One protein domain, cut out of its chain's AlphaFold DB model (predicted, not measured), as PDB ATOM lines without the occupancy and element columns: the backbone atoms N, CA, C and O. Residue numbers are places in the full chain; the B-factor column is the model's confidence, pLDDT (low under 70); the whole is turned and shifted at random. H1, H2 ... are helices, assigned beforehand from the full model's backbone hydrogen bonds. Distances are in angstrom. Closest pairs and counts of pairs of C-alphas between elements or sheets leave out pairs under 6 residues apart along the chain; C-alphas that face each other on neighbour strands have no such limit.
ATOM      1  N   ILE A   4     -27.173 -13.104 -52.187       93.94
ATOM      2  CA  ILE A   4     -26.540 -11.772 -52.125       93.94
ATOM      3  C   ILE A   4     -27.533 -10.682 -52.530       93.94
ATOM      4  O   ILE A   4     -27.498  -9.580 -51.992       93.94
ATOM      5  N   LEU A   5     -28.431 -10.995 -53.466       95.00
ATOM      6  CA  LEU A   5     -29.412 -10.055 -53.995       95.00
ATOM      7  C   LEU A   5     -30.249  -9.344 -52.908       95.00
ATOM      8  O   LEU A   5     -30.307  -8.116 -52.960       95.00
ATOM      9  N   PRO A   6     -30.845 -10.027 -51.907       95.12
ATOM     10  CA  PRO A   6     -31.604  -9.341 -50.859       95.12
ATOM     11  C   PRO A   6     -30.737  -8.384 -50.030       95.12
ATOM     12  O   PRO A   6     -31.176  -7.278 -49.724       95.12
ATOM     13  N   TRP A   7     -29.488  -8.752 -49.731       96.19
ATOM     14  CA  TRP A   7     -28.561  -7.889 -48.993       96.19
ATOM     15  C   TRP A   7     -28.075  -6.701 -49.819       96.19
ATOM     16  O   TRP A   7     -27.966  -5.599 -49.291       96.19
ATOM     17  N   ALA A   8     -27.823  -6.898 -51.112       96.31
ATOM     18  CA  ALA A   8     -27.440  -5.823 -52.020       96.31
ATOM     19  C   ALA A   8     -28.576  -4.807 -52.191       96.31
ATOM     20  O   ALA A   8     -28.330  -3.604 -52.152       96.31
ATOM     21  N   VAL A   9     -29.822  -5.278 -52.317       97.00
ATOM     22  CA  VAL A   9     -31.004  -4.406 -52.359       97.00
ATOM     23  C   VAL A   9     -31.158  -3.660 -51.039       97.00
ATOM     24  O   VAL A   9     -31.296  -2.442 -51.048       97.00
ATOM     25  N   PHE A  10     -31.082  -4.360 -49.907       96.75
ATOM     26  CA  PHE A  10     -31.183  -3.733 -48.593       96.75
ATOM     27  C   PHE A  10     -30.097  -2.669 -48.375       96.75
ATOM     28  O   PHE A  10     -30.406  -1.533 -48.020       96.75
ATOM     29  N   GLY A  11     -28.835  -3.001 -48.659       97.88
ATOM     30  CA  GLY A  11     -27.714  -2.068 -48.561       97.88
ATOM     31  C   GLY A  11     -27.850  -0.882 -49.518       97.88
ATOM     32  O   GLY A  11     -27.613   0.255 -49.121       97.88
ATOM     33  N   GLY A  12     -28.303  -1.125 -50.751       97.56
ATOM     34  CA  GLY A  12     -28.578  -0.072 -51.727       97.56
ATOM     35  C   GLY A  12     -29.670   0.889 -51.256       97.56
ATOM     36  O   GLY A  12     -29.500   2.101 -51.348       97.56
ATOM     37  N   LEU A  13     -30.756   0.368 -50.680       98.06
ATOM     38  CA  LEU A  13     -31.824   1.189 -50.106       98.06
ATOM     39  C   LEU A  13     -31.319   2.039 -48.934       98.06
ATOM     40  O   LEU A  13     -31.630   3.225 -48.873       98.06
ATOM     41  N   MET A  14     -30.511   1.468 -48.036       97.62
ATOM     42  CA  MET A  14     -29.903   2.215 -46.928       97.62
ATOM     43  C   MET A  14     -28.956   3.313 -47.414       97.62
ATOM     44  O   MET A  14     -28.968   4.416 -46.870       97.62
ATOM     45  N   LEU A  15     -28.181   3.051 -48.468       95.75
ATOM     46  CA  LEU A  15     -27.300   4.049 -49.067       95.75
ATOM     47  C   LEU A  15     -28.088   5.205 -49.693       95.75
ATOM     48  O   LEU A  15     -27.756   6.363 -49.457       95.75
ATOM     49  N   LEU A  16     -29.155   4.910 -50.442       94.56
ATOM     50  CA  LEU A  16     -30.029   5.945 -51.001       94.56
ATOM     51  C   LEU A  16     -30.676   6.789 -49.903       94.56
ATOM     52  O   LEU A  16     -30.736   8.010 -50.024       94.56
ATOM     53  N   LEU A  17     -31.116   6.145 -48.819       92.81
ATOM     54  CA  LEU A  17     -31.682   6.828 -47.663       92.81
ATOM     55  C   LEU A  17     -30.658   7.787 -47.038       92.81
ATOM     56  O   LEU A  17     -30.973   8.949 -46.801       92.81
ATOM     57  N   ALA A  18     -29.422   7.326 -46.827       90.06
ATOM     58  CA  ALA A  18     -28.348   8.146 -46.276       90.06
ATOM     59  C   ALA A  18     -28.025   9.354 -47.168       90.06
ATOM     60  O   ALA A  18     -27.907  10.467 -46.666       90.06
ATOM     61  N   VAL A  19     -27.934   9.157 -48.489       89.31
ATOM     62  CA  VAL A  19     -27.700  10.247 -49.452       89.31
ATOM     63  C   VAL A  19     -28.861  11.242 -49.464       89.31
ATOM     64  O   VAL A  19     -28.622  12.445 -49.542       89.31
ATOM     65  N   TYR A  20     -30.106  10.766 -49.365       87.88
ATOM     66  CA  TYR A  20     -31.284  11.629 -49.290       87.88
ATOM     67  C   TYR A  20     -31.246  12.521 -48.053       87.88
ATOM     68  O   TYR A  20     -31.377  13.731 -48.195       87.88
ATOM     69  N   PHE A  21     -31.037  11.934 -46.873       87.38
ATOM     70  CA  PHE A  21     -30.956  12.680 -45.621       87.38
ATOM     71  C   PHE A  21     -29.824  13.710 -45.705       87.38
ATOM     72  O   PHE A  21     -30.101  14.900 -45.801       87.38
ATOM     73  N   VAL A  22     -28.574  13.269 -45.882       87.62
ATOM     74  CA  VAL A  22     -27.395  14.155 -45.933       87.62
ATOM     75  C   VAL A  22     -27.477  15.238 -47.014       87.62
ATOM     76  O   VAL A  22     -26.939  16.314 -46.805       87.62
ATOM     77  N   GLY A  23     -28.079  14.968 -48.176       82.69
ATOM     78  CA  GLY A  23     -28.126  15.928 -49.284       82.69
ATOM     79  C   GLY A  23     -29.346  16.855 -49.287       82.69
ATOM     80  O   GLY A  23     -29.275  17.949 -49.853       82.69
ATOM     81  N   ALA A  24     -30.476  16.430 -48.715       82.31
ATOM     82  CA  ALA A  24     -31.708  17.220 -48.675       82.31
ATOM     83  C   ALA A  24     -31.825  18.046 -47.390       82.31
ATOM     84  O   ALA A  24     -32.401  19.136 -47.404       82.31
ATOM     85  N   GLU A  25     -31.290  17.545 -46.277       77.19
ATOM     86  CA  GLU A  25     -31.326  18.231 -44.995       77.19
ATOM     87  C   GLU A  25     -30.097  19.141 -44.852       77.19
ATOM     88  O   GLU A  25     -28.970  18.680 -44.909       77.19
ATOM     89  N   GLN A  26     -30.270  20.440 -44.607       74.81
ATOM     90  CA  GLN A  26     -29.156  21.365 -44.308       74.81
ATOM     91  C   GLN A  26     -28.604  21.150 -42.878       74.81
ATOM     92  O   GLN A  26     -28.444  22.093 -42.108       74.81
ATOM     93  N   GLY A  27     -28.421  19.894 -42.463       72.50
ATOM     94  CA  GLY A  27     -28.110  19.517 -41.082       72.50
ATOM     95  C   GLY A  27     -29.288  19.639 -40.104       72.50
ATOM     96  O   GLY A  27     -29.075  19.643 -38.895       72.50
ATOM     97  N   ALA A  28     -30.532  19.722 -40.594       74.75
ATOM     98  CA  ALA A  28     -31.729  19.877 -39.754       74.75
ATOM     99  C   ALA A  28     -31.968  18.701 -38.786       74.75
ATOM    100  O   ALA A  28     -32.584  18.886 -37.738       74.75
ATOM    101  N   THR A  29     -31.468  17.509 -39.117       78.19
ATOM    102  CA  THR A  29     -31.537  16.308 -38.268       78.19
ATOM    103  C   THR A  29     -30.170  15.861 -37.747       78.19
ATOM    104  O   THR A  29     -30.033  14.760 -37.212       78.19
ATOM    105  N   ALA A  30     -29.155  16.725 -37.833       76.56
ATOM    106  CA  ALA A  30     -27.825  16.423 -37.328       76.56
ATOM    107  C   ALA A  30     -27.822  16.330 -35.790       76.56
ATOM    108  O   ALA A  30     -28.140  17.286 -35.085       76.56
ATOM    109  N   ILE A  31     -27.419  15.170 -35.262       75.94
ATOM    110  CA  ILE A  31     -27.248  14.937 -33.814       75.94
ATOM    111  C   ILE A  31     -25.938  15.568 -33.310       75.94
ATOM    112  O   ILE A  31     -25.833  15.969 -32.151       75.94
ATOM    113  N   PHE A  32     -24.942  15.681 -34.190       76.62
ATOM    114  CA  PHE A  32     -23.645  16.288 -33.913       76.62
ATOM    115  C   PHE A  32     -23.420  17.456 -34.869       76.62
ATOM    116  O   PHE A  32     -23.747  17.366 -36.051       76.62
ATOM    117  N   SER A  33     -22.842  18.547 -34.372       70.44
ATOM    118  CA  SER A  33     -22.512  19.707 -35.198       70.44
ATOM    119  C   SER A  33     -21.440  19.333 -36.228       70.44
ATOM    120  O   SER A  33     -20.299  19.057 -35.855       70.44
ATOM    121  N   GLY A  34     -21.799  19.340 -37.511       70.25
ATOM    122  CA  GLY A  34     -20.869  19.091 -38.610       70.25
ATOM    123  C   GLY A  34     -21.571  19.148 -39.964       70.25
ATOM    124  O   GLY A  34     -22.212  18.183 -40.366       70.25
ATOM    125  N   THR A  35     -21.435  20.266 -40.680       79.38
ATOM    126  CA  THR A  35     -21.957  20.443 -42.049       79.38
ATOM    127  C   THR A  35     -21.019  19.883 -43.112       79.38
ATOM    128  O   THR A  35     -21.401  19.801 -44.269       79.38
ATOM    129  N   SER A  36     -19.808  19.447 -42.753       84.94
ATOM    130  CA  SER A  36     -18.778  19.077 -43.732       84.94
ATOM    131  C   SER A  36     -19.199  17.948 -44.675       84.94
ATOM    132  O   SER A  36     -18.837  17.961 -45.846       84.94
ATOM    133  N   VAL A  37     -19.979  16.973 -44.191       86.69
ATOM    134  CA  VAL A  37     -20.491  15.890 -45.048       86.69
ATOM    135  C   VAL A  37     -21.593  16.406 -45.975       86.69
ATOM    136  O   VAL A  37     -21.604  16.065 -47.154       86.69
ATOM    137  N   HIS A  38     -22.482  17.261 -45.463       87.31
ATOM    138  CA  HIS A  38     -23.504  17.934 -46.265       87.31
ATOM    139  C   HIS A  38     -22.869  18.784 -47.365       87.31
ATOM    140  O   HIS A  38     -23.226  18.636 -48.525       87.31
ATOM    141  N   GLU A  39     -21.875  19.606 -47.027       88.06
ATOM    142  CA  GLU A  39     -21.135  20.453 -47.969       88.06
ATOM    143  C   GLU A  39     -20.400  19.620 -49.023       88.06
ATOM    144  O   GLU A  39     -20.510  19.908 -50.209       88.06
ATOM    145  N   PHE A  40     -19.744  18.524 -48.630       89.38
ATOM    146  CA  PHE A  40     -19.109  17.609 -49.580       89.38
ATOM    147  C   PHE A  40     -20.114  17.011 -50.579       89.38
ATOM    148  O   PHE A  40     -19.862  16.987 -51.786       89.38
ATOM    149  N   VAL A  41     -21.263  16.530 -50.092       89.69
ATOM    150  CA  VAL A  41     -22.315  15.963 -50.953       89.69
ATOM    151  C   VAL A  41     -22.956  17.050 -51.820       89.69
ATOM    152  O   VAL A  41     -23.233  16.822 -53.001       89.69
ATOM    153  N   HIS A  42     -23.142  18.245 -51.266       89.06
ATOM    154  CA  HIS A  42     -23.661  19.414 -51.962       89.06
ATOM    155  C   HIS A  42     -22.735  19.852 -53.110       89.06
ATOM    156  O   HIS A  42     -23.200  20.048 -54.234       89.06
ATOM    157  N   ASP A  43     -21.424  19.901 -52.875       91.75
ATOM    158  CA  ASP A  43     -20.419  20.225 -53.889       91.75
ATOM    159  C   ASP A  43     -20.294  19.123 -54.945       91.75
ATOM    160  O   ASP A  43     -20.182  19.411 -56.138       91.75
ATOM    161  N   GLY A  44     -20.404  17.854 -54.546       90.44
ATOM    162  CA  GLY A  44     -20.484  16.732 -55.481       90.44
ATOM    163  C   GLY A  44     -21.657  16.870 -56.457       90.44
ATOM    164  O   GLY A  44     -21.511  16.611 -57.652       90.44
ATOM    165  N   ARG A  45     -22.811  17.354 -55.981       89.25
ATOM    166  CA  ARG A  45     -23.972  17.636 -56.834       89.25
ATOM    167  C   ARG A  45     -23.689  18.772 -57.828       89.25
ATOM    168  O   ARG A  45     -24.069  18.643 -58.993       89.25
ATOM    169  N   HIS A  46     -22.989  19.828 -57.414       90.56
ATOM    170  CA  HIS A  46     -22.550  20.889 -58.329       90.56
ATOM    171  C   HIS A  46     -21.583  20.382 -59.400       90.56
ATOM    172  O   HIS A  46     -21.725  20.742 -60.567       90.56
ATOM    173  N   LEU A  47     -20.635  19.511 -59.033       91.56
ATOM    174  CA  LEU A  47     -19.698  18.904 -59.986       91.56
ATOM    175  C   LEU A  47     -20.411  18.063 -61.052       91.56
ATOM    176  O   LEU A  47     -19.959  18.002 -62.194       91.56
ATOM    177  N   LEU A  48     -21.542  17.450 -60.703       90.56
ATOM    178  CA  LEU A  48     -22.395  16.711 -61.635       90.56
ATOM    179  C   LEU A  48     -23.333  17.624 -62.457       90.56
ATOM    180  O   LEU A  48     -24.140  17.120 -63.236       90.56
ATOM    181  N   GLY A  49     -23.222  18.951 -62.316       88.06
ATOM    182  CA  GLY A  49     -23.961  19.945 -63.101       88.06
ATOM    183  C   GLY A  49     -25.401  20.188 -62.642       88.06
ATOM    184  O   GLY A  49     -26.162  20.859 -63.340       88.06
TER     185      GLY A  49
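This is residues 4 to 49 of the 53 residues of an uncharacterized protein of Azorhizobium caulinodans (strain ATCC 43989 / DSM 5975 / JCM 20966 / LMG 6465 / NBRC 14845 / NCIMB 13405 / ORS 571) (UniProt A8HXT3). Two helices meet as an L: the long straight H1 makes one arm, and the shorter H2 stands across its last turns, with a long loop, residues 25 to 35, swinging out from the corner and back to join them. Residues 4 to 18 of H1 stick out free. The printed part has 46 residues with two named helices, H1 then H2, and no named strand; its class is all helix. It is loose, with a radius of gyration of the C-alphas of 12.7 A, and flat, spanning 34 by 30 by 13 A.

Begin with H1, residues 4 to 24, and look at its residues 19 to 23, which alone touch H2, residues 36 to 47. H2 touches H1 with residues 37 to 42 alone. The closest C-alphas are those of Val 22 and His 38, 5.4 A apart. The two lines are about perpendicular, at 86 degrees. In H1 and H2 every O i to N i+4 pair is within hydrogen-bond range.

Find C-alpha 4 at (-26.540, -11.772, -52.125); from there H1 runs 29.7 A to C-alpha 24 at (-31.708, 17.220, -48.675). H2 runs 16.3 A from Ser 36 to C-alpha 47 at (-19.698, 18.904, -59.986).

The C-alphas of Ile 4 and Ser 33 are the two farthest apart, 36.0 A. The link from H1 to H2 is long, with 11 residues. The printed part has no cut, and no printed residue is under 70 in pLDDT.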